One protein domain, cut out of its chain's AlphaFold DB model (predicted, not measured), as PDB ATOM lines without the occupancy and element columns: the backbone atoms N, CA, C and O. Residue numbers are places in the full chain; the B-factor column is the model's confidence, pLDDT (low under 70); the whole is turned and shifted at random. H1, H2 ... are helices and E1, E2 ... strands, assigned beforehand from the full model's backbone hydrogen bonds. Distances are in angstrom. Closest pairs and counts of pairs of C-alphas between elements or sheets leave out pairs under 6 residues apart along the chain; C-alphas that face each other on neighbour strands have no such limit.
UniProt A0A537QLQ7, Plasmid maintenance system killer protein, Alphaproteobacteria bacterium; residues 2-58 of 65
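AT A GLANCE: This is residues 2 to 58 of the 65 residues of the protein "Plasmid maintenance system killer protein" of Alphaproteobacteria bacterium (UniProt A0A537QLQ7). Picture a small, strongly twisted sheet of three strands, E1, E2 and E3, with the helix H1 packing on one face and the short helix H2 only grazing the sheet. Between H2 and E1, residues 20 to 35 make a long stretch with no named element, tied to E1 by a short pairing of residues 27 to 28. The printed part has 57 residues, with two named helices and then three named strands in the order H1, H2, E1, E2, E3; the sheet runs E1, E2, E3, antiparallel, and the class is mixed, helices and strands. The whole is compact and rounded, with a radius of gyration of the C-alphas of 10.5 A and spans of 28 by 27 by 19 A.

HOW THE PARTS SIT: Start with H1, residues 2 to 11, and H2, residues 15 to 19: they are close but not clearly touching, and their closest C-alphas, those of Leu 8 and Leu 18, are 7.5 A apart. In H1 and H2 every O i to N i+4 pair is within hydrogen-bond range. Go on to E1, residues 36 to 42, E2, residues 45 to 52, and E3, residues 55 to 58; they form a meander, each strand the antiparallel neighbour of the one before. E1 and E2 are a hairpin at 147 degrees between directions, with N 37 and O 49 at 2.8 A and N 47 and O 39 at 2.9 A, within hydrogen-bond range. E2 and E3 are a hairpin at 120 degrees, with N 50 and O 57 at 2.8 A. The pairing is staggered: E2 pairs with E1 over residues 45 to 50 and with E3 over residues 50 to 52. The edge strands E1 and E3 are apart. H1 is on the sheet at a height of 4.9 A, over none of the strands, and makes two layers with it, a helix on one face of a sheet. The closest C-alphas of H1 and E1 are those of Ala 2 and Ala 41, 4.8 A apart; those of H1 and E3 are Leu 9 and Ala 56, 6.7 A apart. H2 only grazes the sheet; its closest C-alpha pair with E2 is Leu 15 and Phe 51, 7.2 A apart.

IN THESE COORDINATES: Find C-alpha 2 at (206.305, 165.302, 195.128); from there H1 runs 14.5 A to C-alpha 11. H2 follows from Leu 15 to Ala 19, 6.3 A. Find C-alpha 36 at (222.601, 158.787, 199.142), where E1 begins its 18.8 A. E2 runs 22.7 A from Trp 45 to Arg 52, and E3 10.2 A from Asp 55 to C-alpha 58 at (221.450, 162.850, 191.381).

THE WHOLE: The two C-alphas farthest apart, those of Gly 43 and Asp 53, are 29.4 A apart. The printed part has no cut. The link from H2 to E1 is long; the other links are tight. The mean pLDDT of the printed part is 87.8, and residue 2 is under 70.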
ATOM      1  N   ALA A   2     204.939 165.196 195.669       68.81
ATOM      2  CA  ALA A   2     206.305 165.302 195.128       68.81
ATOM      3  C   ALA A   2     206.806 166.739 194.851       68.81
ATOM      4  O   ALA A   2     207.850 167.122 195.360       68.81
ATOM      5  N   ARG A   3     206.030 167.593 194.167       76.38
ATOM      6  CA  ARG A   3     206.440 168.988 193.883       76.38
ATOM      7  C   ARG A   3     206.699 169.847 195.131       76.38
ATOM      8  O   ARG A   3     207.554 170.720 195.091       76.38
ATOM      9  N   ARG A   4     206.007 169.593 196.252       81.19
ATOM     10  CA  ARG A   4     206.319 170.254 197.538       81.19
ATOM     11  C   ARG A   4     207.630 169.746 198.139       81.19
ATOM     12  O   ARG A   4     208.302 170.512 198.804       81.19
ATOM     13  N   ARG A   5     207.980 168.474 197.918       81.06
ATOM     14  CA  ARG A   5     209.242 167.897 198.409       81.06
ATOM     15  C   ARG A   5     210.433 168.426 197.625       81.06
ATOM     16  O   ARG A   5     211.432 168.738 198.241       81.06
ATOM     17  N   LEU A   6     210.295 168.582 196.307       81.19
ATOM     18  CA  LEU A   6     211.350 169.172 195.480       81.19
ATOM     19  C   LEU A   6     211.678 170.601 195.913       81.19
ATOM     20  O   LEU A   6     212.844 170.933 196.028       81.19
ATOM     21  N   ARG A   7     210.664 171.411 196.245       85.50
ATOM     22  CA  ARG A   7     210.899 172.759 196.776       85.50
ATOM     23  C   ARG A   7     211.628 172.746 198.124       85.50
ATOM     24  O   ARG A   7     212.549 173.515 198.308       85.50
ATOM     25  N   LEU A   8     211.249 171.847 199.037       85.69
ATOM     26  CA  LEU A   8     211.970 171.692 200.308       85.69
ATOM     27  C   LEU A   8     213.424 171.263 200.103       85.69
ATOM     28  O   LEU A   8     214.276 171.635 200.892       85.69
ATOM     29  N   LEU A   9     213.686 170.454 199.075       85.00
ATOM     30  CA  LEU A   9     215.032 170.018 198.725       85.00
ATOM     31  C   LEU A   9     215.883 171.175 198.183       85.00
ATOM     32  O   LEU A   9     217.056 171.249 198.508       85.00
ATOM     33  N   ASP A  10     215.273 172.045 197.376       85.31
ATOM     34  CA  ASP A  10     215.886 173.232 196.761       85.31
ATOM     35  C   ASP A  10     216.147 174.356 197.781       85.31
ATOM     36  O   ASP A  10     217.106 175.103 197.661       85.31
ATOM     37  N   GLU A  11     215.306 174.461 198.815       87.44
ATOM     38  CA  GLU A  11     215.449 175.448 199.897       87.44
ATOM     39  C   GLU A  11     216.402 174.993 201.019       87.44
ATOM     40  O   GLU A  11     216.759 175.797 201.879       87.44
ATOM     41  N   ALA A  12     216.774 173.712 201.073       86.62
ATOM     42  CA  ALA A  12     217.567 173.168 202.170       86.62
ATOM     43  C   ALA A  12     219.061 173.434 201.967       86.62
ATOM     44  O   ALA A  12     219.684 172.815 201.117       86.62
ATOM     45  N   GLU A  13     219.658 174.260 202.825       86.31
ATOM     46  CA  GLU A  13     221.105 174.518 202.826       86.31
ATOM     47  C   GLU A  13     221.876 173.431 203.590       86.31
ATOM     48  O   GLU A  13     223.087 173.249 203.429       86.31
ATOM     49  N   ARG A  14     221.191 172.698 204.476       88.75
ATOM     50  CA  ARG A  14     221.771 171.622 205.278       88.75
ATOM     51  C   ARG A  14     220.837 170.427 205.333       88.75
ATOM     52  O   ARG A  14     219.616 170.533 205.391       88.75
ATOM     53  N   LEU A  15     221.435 169.245 205.451       86.25
ATOM     54  CA  LEU A  15     220.677 168.009 205.623       86.25
ATOM     55  C   LEU A  15     219.827 168.009 206.911       86.25
ATOM     56  O   LEU A  15     218.776 167.367 206.969       86.25
ATOM     57  N   ASP A  16     220.269 168.754 207.926       87.25
ATOM     58  CA  ASP A  16     219.554 168.936 209.190       87.25
ATOM     59  C   ASP A  16     218.221 169.685 209.011       87.25
ATOM     60  O   ASP A  16     217.259 169.385 209.722       87.25
ATOM     61  N   ASP A  17     218.121 170.576 208.017       86.44
ATOM     62  CA  ASP A  17     216.886 171.311 207.702       86.44
ATOM     63  C   ASP A  17     215.792 170.343 207.239       86.44
ATOM     64  O   ASP A  17     214.626 170.449 207.624       86.44
ATOM     65  N   LEU A  18     216.190 169.320 206.476       85.50
ATOM     66  CA  LEU A  18     215.314 168.228 206.066       85.50
ATOM     67  C   LEU A  18     215.043 167.259 207.226       85.50
ATOM     68  O   LEU A  18     213.911 166.800 207.389       85.50
ATOM     69  N   ALA A  19     216.046 166.950 208.054       84.81
ATOM     70  CA  ALA A  19     215.900 166.039 209.192       84.81
ATOM     71  C   ALA A  19     214.927 166.569 210.263       84.81
ATOM     72  O   ALA A  19     214.202 165.787 210.884       84.81
ATOM     73  N   GLY A  20     214.865 167.892 210.451       82.00
ATOM     74  CA  GLY A  20     213.926 168.546 211.366       82.00
ATOM     75  C   GLY A  20     212.454 168.375 210.968       82.00
ATOM     76  O   GLY A  20     211.554 168.453 211.811       82.00
ATOM     77  N   LEU A  21     212.181 168.072 209.695       82.00
ATOM     78  CA  LEU A  21     210.832 167.879 209.177       82.00
ATOM     79  C   LEU A  21     210.379 166.427 209.370       82.00
ATOM     80  O   LEU A  21     210.540 165.575 208.501       82.00
ATOM     81  N   LYS A  22     209.688 166.138 210.478       76.00
ATOM     82  CA  LYS A  22     209.157 164.784 210.774       76.00
ATOM     83  C   LYS A  22     208.334 164.155 209.634       76.00
ATOM     84  O   LYS A  22     208.218 162.936 209.559       76.00
ATOM     85  N   SER A  23     207.759 164.968 208.746       81.19
ATOM     86  CA  SER A  23     206.919 164.527 207.626       81.19
ATOM     87  C   SER A  23     207.686 164.060 206.382       81.19
ATOM     88  O   SER A  23     207.066 163.457 205.501       81.19
ATOM     89  N   VAL A  24     208.998 164.321 206.275       84.94
ATOM     90  CA  VAL A  24     209.785 163.938 205.086       84.94
ATOM     91  C   VAL A  24     210.420 162.559 205.215       84.94
ATOM     92  O   VAL A  24     210.710 161.943 204.196       84.94
ATOM     93  N   GLY A  25     210.565 162.027 206.433       88.31
ATOM     94  CA  GLY A  25     211.079 160.669 206.650       88.31
ATOM     95  C   GLY A  25     212.484 160.467 206.082       88.31
ATOM     96  O   GLY A  25     212.741 159.454 205.429       88.31
ATOM     97  N   LEU A  26     213.362 161.453 206.287       92.44
ATOM     98  CA  LEU A  26     214.738 161.426 205.809       92.44
ATOM     99  C   LEU A  26     215.495 160.239 206.411       92.44
ATOM    100  O   LEU A  26     215.556 160.076 207.629       92.44
ATOM    101  N   HIS A  27     216.102 159.427 205.556       91.75
ATOM    102  CA  HIS A  27     216.972 158.338 205.985       91.75
ATOM    103  C   HIS A  27     218.084 158.094 204.970       91.75
ATOM    104  O   HIS A  27     217.947 158.377 203.779       91.75
ATOM    105  N   ARG A  28     219.209 157.567 205.457       93.00
ATOM    106  CA  ARG A  28     220.366 157.254 204.621       93.00
ATOM    107  C   ARG A  28     220.187 155.900 203.946       93.00
ATOM    108  O   ARG A  28     219.836 154.923 204.612       93.00
ATOM    109  N   LEU A  29     220.488 155.835 202.654       91.69
ATOM    110  CA  LEU A  29     220.509 154.581 201.913       91.69
ATOM    111  C   LEU A  29     221.763 153.760 202.256       91.69
ATOM    112  O   LEU A  29     222.802 154.287 202.671       91.69
ATOM    113  N   ARG A  30     221.638 152.437 202.128       89.88
ATOM    114  CA  ARG A  30     222.673 151.439 202.445       89.88
ATOM    115  C   ARG A  30     222.980 150.588 201.205       89.88
ATOM    116  O   ARG A  30     222.263 150.677 200.213       89.88
ATOM    117  N   GLY A  31     224.027 149.763 201.276       90.75
ATOM    118  CA  GLY A  31     224.446 148.900 200.163       90.75
ATOM    119  C   GLY A  31     225.007 149.709 198.994       90.75
ATOM    120  O   GLY A  31     225.763 150.656 199.217       90.75
ATOM    121  N   ASP A  32     224.590 149.375 197.776       88.00
ATOM    122  CA  ASP A  32     225.094 149.976 196.529       88.00
ATOM    123  C   ASP A  32     224.791 151.476 196.402       88.00
ATOM    124  O   ASP A  32     225.469 152.196 195.675       88.00
ATOM    125  N   ARG A  33     223.807 151.981 197.160       86.38
ATOM    126  CA  ARG A  33     223.430 153.406 197.203       86.38
ATOM    127  C   ARG A  33     223.998 154.145 198.417       86.38
ATOM    128  O   ARG A  33     223.489 155.195 198.814       86.38
ATOM    129  N   ARG A  34     225.028 153.598 199.070       88.25
ATOM    130  CA  ARG A  34     225.661 154.235 200.233       88.25
ATOM    131  C   ARG A  34     226.184 155.625 199.859       88.25
ATOM    132  O   ARG A  34     226.925 155.781 198.901       88.25
ATOM    133  N   GLY A  35     225.828 156.620 200.670       89.06
ATOM    134  CA  GLY A  35     226.143 158.031 200.406       89.06
ATOM    135  C   GLY A  35     224.940 158.840 199.926       89.06
ATOM    136  O   GLY A  35     224.957 160.059 200.056       89.06
ATOM    137  N   GLN A  36     223.872 158.165 199.494       93.94
ATOM    138  CA  GLN A  36     222.601 158.787 199.142       93.94
ATOM    139  C   GLN A  36     221.635 158.834 200.332       93.94
ATOM    140  O   GLN A  36     221.738 158.072 201.304       93.94
ATOM    141  N   TRP A  37     220.665 159.728 200.219       94.31
ATOM    142  CA  TRP A  37     219.572 159.965 201.146       94.31
ATOM    143  C   TRP A  37     218.242 159.771 200.437       94.31
ATOM    144  O   TRP A  37     218.162 159.876 199.216       94.31
ATOM    145  N   ALA A  38     217.197 159.484 201.206       93.31
ATOM    146  CA  ALA A  38     215.849 159.315 200.692       93.31
ATOM    147  C   ALA A  38     214.825 160.047 201.561       93.31
ATOM    148  O   ALA A  38     214.889 159.982 202.790       93.31
ATOM    149  N   ILE A  39     213.850 160.690 200.916       92.94
ATOM    150  CA  ILE A  39     212.667 161.290 201.549       92.94
ATOM    151  C   ILE A  39     211.372 160.742 200.942       92.94
ATOM    152  O   ILE A  39     211.323 160.298 199.795       92.94
ATOM    153  N   SER A  40     210.285 160.793 201.706       90.81
ATOM    154  CA  SER A  40     208.959 160.349 201.283       90.81
ATOM    155  C   SER A  40     208.269 161.354 200.358       90.81
ATOM    156  O   SER A  40     207.982 162.498 200.733       90.81
ATOM    157  N   ALA A  41     207.918 160.898 199.153       89.12
ATOM    158  CA  ALA A  41     207.140 161.664 198.179       89.12
ATOM    159  C   ALA A  41     205.627 161.359 198.229       89.12
ATOM    160  O   ALA A  41     204.851 162.012 197.522       89.12
ATOM    161  N   GLY A  42     205.211 160.454 199.124       87.12
ATOM    162  CA  GLY A  42     203.829 160.018 199.342       87.12
ATOM    163  C   GLY A  42     203.555 158.617 198.789       87.12
ATOM    164  O   GLY A  42     203.992 158.283 197.692       87.12
ATOM    165  N   GLY A  43     202.813 157.804 199.547       86.88
ATOM    166  CA  GLY A  43     202.582 156.401 199.196       86.88
ATOM    167  C   GLY A  43     203.903 155.618 199.093       86.88
ATOM    168  O   GLY A  43     204.768 155.783 199.970       86.88
ATOM    169  N   PRO A  44     204.087 154.797 198.044       90.38
ATOM    170  CA  PRO A  44     205.294 153.990 197.875       90.38
ATOM    171  C   PRO A  44     206.477 154.795 197.292       90.38
ATOM    172  O   PRO A  44     207.625 154.373 197.378       90.38
ATOM    173  N   TRP A  45     206.246 156.028 196.827       90.19
ATOM    174  CA  TRP A  45     207.272 156.849 196.183       90.19
ATOM    175  C   TRP A  45     208.289 157.456 197.159       90.19
ATOM    176  O   TRP A  45     207.937 158.004 198.218       90.19
ATOM    177  N   ARG A  46     209.564 157.442 196.768       91.88
ATOM    178  CA  ARG A  46     210.689 158.092 197.455       91.88
ATOM    179  C   ARG A  46     211.459 158.986 196.493       91.88
ATOM    180  O   ARG A  46     211.656 158.622 195.343       91.88
ATOM    181  N   ILE A  47     211.894 160.149 196.970       92.88
ATOM    182  CA  ILE A  47     212.906 160.947 196.272       92.88
ATOM    183  C   ILE A  47     214.250 160.589 196.882       92.88
ATOM    184  O   ILE A  47     214.410 160.706 198.097       92.88
ATOM    185  N   THR A  48     215.185 160.150 196.053       94.56
ATOM    186  CA  THR A  48     216.545 159.793 196.446       94.56
ATOM    187  C   THR A  48     217.529 160.786 195.862       94.56
ATOM    188  O   THR A  48     217.351 161.211 194.727       94.56
ATOM    189  N   PHE A  49     218.531 161.183 196.635       94.69
ATOM    190  CA  PHE A  49     219.487 162.214 196.240       94.69
ATOM    191  C   PHE A  49     220.800 162.064 197.003       94.69
ATOM    192  O   PHE A  49     220.862 161.483 198.089       94.69
ATOM    193  N   GLU A  50     221.862 162.622 196.455       94.56
ATOM    194  CA  GLU A  50     223.102 162.897 197.167       94.56
ATOM    195  C   GLU A  50     223.058 164.318 197.706       94.56
ATOM    196  O   GLU A  50     222.520 165.200 197.051       94.56
ATOM    197  N   PHE A  51     223.621 164.555 198.886       92.12
ATOM    198  CA  PHE A  51     223.670 165.899 199.460       92.12
ATOM    199  C   PHE A  51     225.123 166.316 199.635       92.12
ATOM    200  O   PHE A  51     225.874 165.627 200.339       92.12
ATOM    201  N   ARG A  52     225.529 167.388 198.953       89.88
ATOM    202  CA  ARG A  52     226.914 167.874 198.912       89.88
ATOM    203  C   ARG A  52     226.902 169.395 198.842       89.88
ATOM    204  O   ARG A  52     226.195 169.948 198.013       89.88
ATOM    205  N   ASP A  53     227.664 170.034 199.727       87.50
ATOM    206  CA  ASP A  53     227.859 171.491 199.765       87.50
ATOM    207  C   ASP A  53     226.567 172.329 199.808       87.50
ATOM    208  O   ASP A  53     226.536 173.457 199.338       87.50
ATOM    209  N   GLY A  54     225.514 171.783 200.424       87.19
ATOM    210  CA  GLY A  54     224.211 172.443 200.550       87.19
ATOM    211  C   GLY A  54     223.252 172.174 199.396       87.19
ATOM    212  O   GLY A  54     222.110 172.597 199.466       87.19
ATOM    213  N   ASP A  55     223.672 171.405 198.392       87.75
ATOM    214  CA  ASP A  55     222.859 171.092 197.224       87.75
ATOM    215  C   ASP A  55     222.495 169.607 197.146       87.75
ATOM    216  O   ASP A  55     223.242 168.709 197.568       87.75
ATOM    217  N   ALA A  56     221.342 169.342 196.531       91.81
ATOM    218  CA  ALA A  56     220.894 168.000 196.200       91.81
ATOM    219  C   ALA A  56     221.280 167.606 194.766       91.81
ATOM    220  O   ALA A  56     220.875 168.227 193.786       91.81
ATOM    221  N   TRP A  57     222.015 166.505 194.646       92.38
ATOM    222  CA  TRP A  57     222.533 165.948 193.397       92.38
ATOM    223  C   TRP A  57     221.907 164.588 193.096       92.38
ATOM    224  O   TRP A  57     221.423 163.909 194.002       92.38
ATOM    225  N   ASN A  58     221.950 164.161 191.827       92.56
ATOM    226  CA  ASN A  58     221.450 162.850 191.381       92.56
ATOM    227  C   ASN A  58     220.029 162.561 191.903       92.56
ATOM    228  O   ASN A  58     219.751 161.494 192.449       92.56
TER     229      ASN A  58